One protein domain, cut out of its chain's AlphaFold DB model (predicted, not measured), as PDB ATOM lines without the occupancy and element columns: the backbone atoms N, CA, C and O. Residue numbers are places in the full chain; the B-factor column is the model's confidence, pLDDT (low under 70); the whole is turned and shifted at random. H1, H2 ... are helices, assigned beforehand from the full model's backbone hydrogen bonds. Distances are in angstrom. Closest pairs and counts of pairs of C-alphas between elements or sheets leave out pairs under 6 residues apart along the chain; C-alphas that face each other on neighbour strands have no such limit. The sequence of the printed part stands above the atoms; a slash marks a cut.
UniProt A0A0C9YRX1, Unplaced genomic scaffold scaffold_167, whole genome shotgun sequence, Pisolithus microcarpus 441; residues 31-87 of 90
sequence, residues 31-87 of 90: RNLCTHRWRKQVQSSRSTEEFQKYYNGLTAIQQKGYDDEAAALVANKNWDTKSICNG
ATOM      1  N   ARG A  31     138.882 161.613 135.327       81.69
ATOM      2  CA  ARG A  31     139.618 162.336 136.378       81.69
ATOM      3  C   ARG A  31     141.135 162.122 136.329       81.69
ATOM      4  O   ARG A  31     141.896 163.072 136.531       81.69
ATOM      5  N   ASN A  32     141.592 160.900 136.051       82.88
ATOM      6  CA  ASN A  32     143.023 160.623 135.908       82.88
ATOM      7  C   ASN A  32     143.552 161.177 134.582       82.88
ATOM      8  O   ASN A  32     144.647 161.736 134.572       82.88
ATOM      9  N   LEU A  33     142.756 161.126 133.508       84.38
ATOM     10  CA  LEU A  33     143.071 161.780 132.235       84.38
ATOM     11  C   LEU A  33     143.288 163.292 132.418       84.38
ATOM     12  O   LEU A  33     144.343 163.823 132.070       84.38
ATOM     13  N   CYS A  34     142.328 163.959 133.060       85.81
ATOM     14  CA  CYS A  34     142.392 165.372 133.415       85.81
ATOM     15  C   CYS A  34     143.614 165.673 134.298       85.81
ATOM     16  O   CYS A  34     144.369 166.600 134.015       85.81
ATOM     17  N   THR A  35     143.896 164.835 135.302       79.38
ATOM     18  CA  THR A  35     145.093 164.973 136.151       79.38
ATOM     19  C   THR A  35     146.387 164.900 135.337       79.38
ATOM     20  O   THR A  35     147.310 165.679 135.576       79.38
ATOM     21  N   HIS A  36     146.492 163.972 134.384       82.31
ATOM     22  CA  HIS A  36     147.673 163.847 133.528       82.31
ATOM     23  C   HIS A  36     147.879 165.093 132.655       82.31
ATOM     24  O   HIS A  36     148.986 165.638 132.639       82.31
ATOM     25  N   ARG A  37     146.815 165.584 132.008       85.50
ATOM     26  CA  ARG A  37     146.831 166.818 131.197       85.50
ATOM     27  C   ARG A  37     147.201 168.038 132.033       85.50
ATOM     28  O   ARG A  37     148.131 168.765 131.691       85.50
ATOM     29  N   TRP A  38     146.548 168.190 133.183       80.56
ATOM     30  CA  TRP A  38     146.803 169.265 134.139       80.56
ATOM     31  C   TRP A  38     148.263 169.286 134.583       80.56
ATOM     32  O   TRP A  38     148.921 170.319 134.544       80.56
ATOM     33  N   ARG A  39     148.827 168.127 134.934       77.38
ATOM     34  CA  ARG A  39     150.229 168.038 135.362       77.38
ATOM     35  C   ARG A  39     151.232 168.414 134.277       77.38
ATOM     36  O   ARG A  39     152.306 168.886 134.640       77.38
ATOM     37  N   LYS A  40     150.932 168.163 133.000       77.19
ATOM     38  CA  LYS A  40     151.831 168.487 131.884       77.19
ATOM     39  C   LYS A  40     151.748 169.960 131.498       77.19
ATOM     40  O   LYS A  40     152.785 170.583 131.309       77.19
ATOM     41  N   GLN A  41     150.534 170.494 131.383       74.50
ATOM     42  CA  GLN A  41     150.319 171.870 130.929       74.50
ATOM     43  C   GLN A  41     150.549 172.894 132.045       74.50
ATOM     44  O   GLN A  41     151.093 173.962 131.798       74.50
ATOM     45  N   VAL A  42     150.198 172.558 133.288       70.62
ATOM     46  CA  VAL A  42     150.263 173.476 134.442       70.62
ATOM     47  C   VAL A  42     151.564 173.282 135.255       70.62
ATOM     48  O   VAL A  42     151.714 173.779 136.369       70.62
ATOM     49  N   GLN A  43     152.546 172.547 134.719       65.88
ATOM     50  CA  GLN A  43     153.781 172.146 135.412       65.88
ATOM     51  C   GLN A  43     154.606 173.382 135.854       65.88
ATOM     52  O   GLN A  43     155.164 174.093 135.029       65.88
ATOM     53  N   SER A  44     154.703 173.742 137.144       52.91
ATOM     54  CA  SER A  44     155.783 173.277 138.042       52.91
ATOM     55  C   SER A  44     155.530 173.511 139.550       52.91
ATOM     56  O   SER A  44     156.352 173.089 140.361       52.91
ATOM     57  N   SER A  45     154.412 174.125 139.963       54.19
ATOM     58  CA  SER A  45     154.269 174.608 141.361       54.19
ATOM     59  C   SER A  45     152.909 174.361 142.016       54.19
ATOM     60  O   SER A  45     152.742 174.666 143.194       54.19
ATOM     61  N   ARG A  46     151.916 173.855 141.276       60.47
ATOM     62  CA  ARG A  46     150.533 173.761 141.771       60.47
ATOM     63  C   ARG A  46     150.285 172.415 142.464       60.47
ATOM     64  O   ARG A  46     150.537 171.347 141.905       60.47
ATOM     65  N   SER A  47     149.814 172.503 143.706       69.00
ATOM     66  CA  SER A  47     149.488 171.382 144.590       69.00
ATOM     67  C   SER A  47     148.194 170.677 144.178       69.00
ATOM     68  O   SER A  47     147.387 171.209 143.418       69.00
ATOM     69  N   THR A  48     147.958 169.491 144.740       71.12
ATOM     70  CA  THR A  48     146.717 168.720 144.562       71.12
ATOM     71  C   THR A  48     145.450 169.530 144.868       71.12
ATOM     72  O   THR A  48     144.430 169.309 144.223       71.12
ATOM     73  N   GLU A  49     145.506 170.491 145.793       77.38
ATOM     74  CA  GLU A  49     144.388 171.394 146.109       77.38
ATOM     75  C   GLU A  49     143.941 172.249 144.919       77.38
ATOM     76  O   GLU A  49     142.749 172.428 144.695       77.38
ATOM     77  N   GLU A  50     144.880 172.739 144.115       79.88
ATOM     78  CA  GLU A  50     144.568 173.593 142.965       79.88
ATOM     79  C   GLU A  50     143.941 172.783 141.834       79.88
ATOM     80  O   GLU A  50     142.994 173.235 141.196       79.88
ATOM     81  N   PHE A  51     144.398 171.541 141.654       80.31
ATOM     82  CA  PHE A  51     143.708 170.592 140.787       80.31
ATOM     83  C   PHE A  51     142.294 170.297 141.294       80.31
ATOM     84  O   PHE A  51     141.370 170.234 140.493       80.31
ATOM     85  N   GLN A  52     142.099 170.108 142.604       80.44
ATOM     86  CA  GLN A  52     140.764 169.851 143.149       80.44
ATOM     87  C   GLN A  52     139.827 171.038 142.929       80.44
ATOM     88  O   GLN A  52     138.691 170.819 142.522       80.44
ATOM     89  N   LYS A  53     140.290 172.277 143.135       84.44
ATOM     90  CA  LYS A  53     139.499 173.477 142.823       84.44
ATOM     91  C   LYS A  53     139.144 173.553 141.344       84.44
ATOM     92  O   LYS A  53     137.986 173.788 141.024       84.44
ATOM     93  N   TYR A  54     140.112 173.306 140.463       85.19
ATOM     94  CA  TYR A  54     139.872 173.257 139.025       85.19
ATOM     95  C   TYR A  54     138.837 172.187 138.666       85.19
ATOM     96  O   TYR A  54     137.831 172.482 138.037       85.19
ATOM     97  N   TYR A  55     139.036 170.957 139.141       82.62
ATOM     98  CA  TYR A  55     138.171 169.830 138.815       82.62
ATOM     99  C   TYR A  55     136.756 169.979 139.390       82.62
ATOM    100  O   TYR A  55     135.788 169.616 138.730       82.62
ATOM    101  N   ASN A  56     136.618 170.545 140.593       84.50
ATOM    102  CA  ASN A  56     135.316 170.881 141.175       84.50
ATOM    103  C   ASN A  56     134.642 172.067 140.466       84.50
ATOM    104  O   ASN A  56     133.424 172.180 140.518       84.50
ATOM    105  N   GLY A  57     135.419 172.945 139.823       84.56
ATOM    106  CA  GLY A  57     134.908 174.024 138.978       84.56
ATOM    107  C   GLY A  57     134.482 173.564 137.581       84.56
ATOM    108  O   GLY A  57     133.748 174.286 136.910       84.56
ATOM    109  N   LEU A  58     134.905 172.371 137.144       84.12
ATOM    110  CA  LEU A  58     134.444 171.787 135.888       84.12
ATOM    111  C   LEU A  58     132.963 171.437 135.982       84.12
ATOM    112  O   LEU A  58     132.496 170.809 136.933       84.12
ATOM    113  N   THR A  59     132.237 171.777 134.928       87.19
ATOM    114  CA  THR A  59     130.850 171.355 134.757       87.19
ATOM    115  C   THR A  59     130.764 169.845 134.532       87.19
ATOM    116  O   THR A  59     131.690 169.217 134.012       87.19
ATOM    117  N   ALA A  60     129.609 169.255 134.851       84.62
ATOM    118  CA  ALA A  60     129.347 167.839 134.587       84.62
ATOM    119  C   ALA A  60     129.550 167.464 133.105       84.62
ATOM    120  O   ALA A  60     129.947 166.344 132.803       84.62
ATOM    121  N   ILE A  61     129.335 168.410 132.183       86.19
ATOM    122  CA  ILE A  61     129.561 168.220 130.745       86.19
ATOM    123  C   ILE A  61     131.056 168.053 130.447       86.19
ATOM    124  O   ILE A  61     131.435 167.128 129.735       86.19
ATOM    125  N   GLN A  62     131.912 168.904 131.018       85.12
ATOM    126  CA  GLN A  62     133.365 168.813 130.836       85.12
ATOM    127  C   GLN A  62     133.933 167.551 131.498       85.12
ATOM    128  O   GLN A  62     134.790 166.883 130.925       85.12
ATOM    129  N   GLN A  63     133.426 167.183 132.682       83.50
ATOM    130  CA  GLN A  63     133.799 165.925 133.336       83.50
ATOM    131  C   GLN A  63     133.405 164.717 132.479       83.50
ATOM    132  O   GLN A  63     134.240 163.847 132.245       83.50
ATOM    133  N   LYS A  64     132.183 164.713 131.936       86.06
ATOM    134  CA  LYS A  64     131.717 163.663 131.030       86.06
ATOM    135  C   LYS A  64     132.569 163.583 129.762       86.06
ATOM    136  O   LYS A  64     132.955 162.488 129.381       86.06
ATOM    137  N   GLY A  65     132.949 164.722 129.179       86.88
ATOM    138  CA  GLY A  65     133.879 164.764 128.048       86.88
ATOM    139  C   GLY A  65     135.205 164.065 128.357       86.88
ATOM    140  O   GLY A  65     135.679 163.263 127.557       86.88
ATOM    141  N   TYR A  66     135.760 164.277 129.556       86.06
ATOM    142  CA  TYR A  66     136.952 163.547 129.985       86.06
ATOM    143  C   TYR A  66     136.722 162.046 130.160       86.06
ATOM    144  O   TYR A  66     137.634 161.272 129.871       86.06
ATOM    145  N   ASP A  67     135.564 161.619 130.665       86.31
ATOM    146  CA  ASP A  67     135.241 160.197 130.810       86.31
ATOM    147  C   ASP A  67     135.022 159.514 129.451       86.31
ATOM    148  O   ASP A  67     135.550 158.423 129.239       86.31
ATOM    149  N   ASP A  68     134.351 160.174 128.504       88.00
ATOM    150  CA  ASP A  68     134.186 159.694 127.126       88.00
ATOM    151  C   ASP A  68     135.542 159.595 126.403       88.00
ATOM    152  O   ASP A  68     135.866 158.565 125.805       88.00
ATOM    153  N   GLU A  69     136.398 160.620 126.515       86.50
ATOM    154  CA  GLU A  69     137.765 160.576 125.982       86.50
ATOM    155  C   GLU A  69     138.593 159.469 126.644       86.50
ATOM    156  O   GLU A  69     139.331 158.746 125.970       86.50
ATOM    157  N   ALA A  70     138.481 159.313 127.964       85.69
ATOM    158  CA  ALA A  70     139.186 158.266 128.690       85.69
ATOM    159  C   ALA A  70     138.748 156.878 128.214       85.69
ATOM    160  O   ALA A  70     139.607 156.039 127.935       85.69
ATOM    161  N   ALA A  71     137.443 156.651 128.050       86.81
ATOM    162  CA  ALA A  71     136.895 155.410 127.518       86.81
ATOM    163  C   ALA A  71     137.391 155.141 126.090       86.81
ATOM    164  O   ALA A  71     137.843 154.031 125.797       86.81
ATOM    165  N   ALA A  72     137.410 156.158 125.224       87.06
ATOM    166  CA  ALA A  72     137.936 156.044 123.866       87.06
ATOM    167  C   ALA A  72     139.437 155.700 123.851       87.06
ATOM    168  O   ALA A  72     139.883 154.862 123.065       87.06
ATOM    169  N   LEU A  73     140.234 156.296 124.739       84.81
ATOM    170  CA  LEU A  73     141.667 156.007 124.863       84.81
ATOM    171  C   LEU A  73     141.930 154.597 125.400       84.81
ATOM    172  O   LEU A  73     142.872 153.933 124.960       84.81
ATOM    173  N   VAL A  74     141.096 154.122 126.328       83.38
ATOM    174  CA  VAL A  74     141.138 152.743 126.833       83.38
ATOM    175  C   VAL A  74     140.798 151.760 125.717       83.38
ATOM    176  O   VAL A  74     141.555 150.810 125.510       83.38
ATOM    177  N   ALA A  75     139.711 152.007 124.982       86.25
ATOM    178  CA  ALA A  75     139.251 151.165 123.879       86.25
ATOM    179  C   ALA A  75     140.310 151.056 122.771       86.25
ATOM    180  O   ALA A  75     140.630 149.958 122.320       86.25
ATOM    181  N   ASN A  76     140.938 152.178 122.418       84.81
ATOM    182  CA  ASN A  76     142.003 152.233 121.415       84.81
ATOM    183  C   ASN A  76     143.377 151.773 121.934       84.81
ATOM    184  O   ASN A  76     144.362 151.860 121.204       84.81
ATOM    185  N   LYS A  77     143.481 151.330 123.198       80.06
ATOM    186  CA  LYS A  77     144.751 151.000 123.879       80.06
ATOM    187  C   LYS A  77     145.812 152.109 123.777       80.06
ATOM    188  O   LYS A  77     147.002 151.842 123.905       80.06
ATOM    189  N   ASN A  78     145.383 153.361 123.618       78.94
ATOM    190  CA  ASN A  78     146.243 154.536 123.456       78.94
ATOM    191  C   ASN A  78     146.375 155.330 124.769       78.94
ATOM    192  O   ASN A  78     146.568 156.545 124.786       78.94
ATOM    193  N   TRP A  79     146.257 154.636 125.904       77.81
ATOM    194  CA  TRP A  79     146.518 155.197 127.228       77.81
ATOM    195  C   TRP A  79     148.032 155.310 127.464       77.81
ATOM    196  O   TRP A  79     148.587 154.680 128.364       77.81
ATOM    197  N   ASP A  80     148.716 156.075 126.617       78.00
ATOM    198  CA  ASP A  80     150.124 156.416 126.792       78.00
ATOM    199  C   ASP A  80     150.258 157.806 127.407       78.00
ATOM    200  O   ASP A  80     149.529 158.733 127.059       78.00
ATOM    201  N   THR A  81     151.227 157.970 128.306       69.00
ATOM    202  CA  THR A  81     151.480 159.253 128.973       69.00
ATOM    203  C   THR A  81     151.717 160.409 128.001       69.00
ATOM    204  O   THR A  81     151.319 161.526 128.317       69.00
ATOM    205  N   LYS A  82     152.299 160.186 126.819       72.75
ATOM    206  CA  LYS A  82     152.469 161.235 125.802       72.75
ATOM    207  C   LYS A  82     151.144 161.563 125.116       72.75
ATOM    208  O   LYS A  82     150.819 162.740 124.983       72.75
ATOM    209  N   SER A  83     150.368 160.542 124.751       73.06
ATOM    210  CA  SER A  83     149.064 160.700 124.094       73.06
ATOM    211  C   SER A  83     148.052 161.402 124.996       73.06
ATOM    212  O   SER A  83     147.395 162.352 124.580       73.06
ATOM    213  N   ILE A  84     147.968 160.993 126.264       78.00
ATOM    214  CA  ILE A  84     146.995 161.556 127.203       78.00
ATOM    215  C   ILE A  84     147.351 162.977 127.641       78.00
ATOM    216  O   ILE A  84     146.443 163.752 127.924       78.00
ATOM    217  N   CYS A  85     148.640 163.331 127.700       72.06
ATOM    218  CA  CYS A  85     149.086 164.638 128.193       72.06
ATOM    219  C   CYS A  85     148.953 165.775 127.166       72.06
ATOM    220  O   CYS A  85     148.948 166.933 127.577       72.06
ATOM    221  N   ASN A  86     148.850 165.464 125.870       72.31
ATOM    222  CA  ASN A  86     148.753 166.455 124.790       72.31
ATOM    223  C   ASN A  86     147.318 166.910 124.473       72.31
ATOM    224  O   ASN A  86     147.131 167.726 123.577       72.31
ATOM    225  N   GLY A  87     146.301 166.384 125.158       71.88
ATOM    226  CA  GLY A  87     144.918 166.779 124.893       71.88
ATOM    227  C   GLY A  87     144.489 168.055 125.623       71.88
ATOM    228  O   GLY A  87     145.180 168.546 126.514       71.88
TER     229      GLY A  87
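This is residues 31 to 87 of the 90 residues of an uncharacterized protein of Pisolithus microcarpus 441 (UniProt A0A0C9YRX1). A flat arch of helices bends round the first helix: H1 lies in the middle, and H2, the long H3 and the small H4 follow one another round it. H3 and H4 pack on H1, H2 stays near it with few contacts, and the corner between H2 and H3, residues 56 to 61, sticks out. The printed part has 57 residues with four named helices, in the order H1, H2, H3, H4, and no named strand; the class is all helix. The whole is compact, with a radius of gyration of the C-alphas of 11.5 A, and flat, its C-alphas spanning 31 by 25 by 13 A.

H1, residues 31 to 41, is close to but not clearly touching H2, residues 48 to 57; their closest C-alphas, those of Thr 35 and Phe 51, are 7.4 A apart. The two run opposite ways at a steep tilt of 65 degrees. H3, residues 60 to 75, touches H1 with residues 63 to 70 alone, and their closest C-alphas, those of Leu 33 and Ala 70, are 6.3 A apart. The lines of H1 and H3 are about perpendicular, at 87 degrees. H4, residues 81 to 85, touches H1, and their closest C-alphas, those of Arg 37 and Cys 85, are 4.3 A apart. H2 and H3 are only just apart, with closest C-alphas 8.0 A apart, and so are H3 and H4, also at 8.0 A. H2 and H4 are apart. In H1, H2, H3 and H4, every O i to N i+4 pair is within hydrogen-bond range.

H1 runs from C-alpha 31 at (139.618, 162.336, 136.378) to C-alpha 41, 15.3 A in length. H2, from Thr 48 to Gly 57, measures 14.1 A. H3, the longest helix, begins at C-alpha 60 at (129.347, 167.839, 134.587) and measures 22.2 A to C-alpha 75. H4 measures 5.9 A and ends at C-alpha 85 at (149.086, 164.638, 128.193).

The two C-alphas farthest apart, those of Ser 45 and Ala 75, are 32.9 A apart, while those of Arg 31 and Gly 87, the first and last printed, are 13.4 A apart. The printed part has no cut. The links H2 to H3 and H3 to H4 are tight, the link H1 to H2 is short, and no link is long. Residues 56 to 61 stand free, of which 56 and 57 belong to H2 and 60 and 61 to H3. The mean pLDDT of the printed part is 79.4, and the model's confidence is under 70 at residues 43 to 47 and at residue 81.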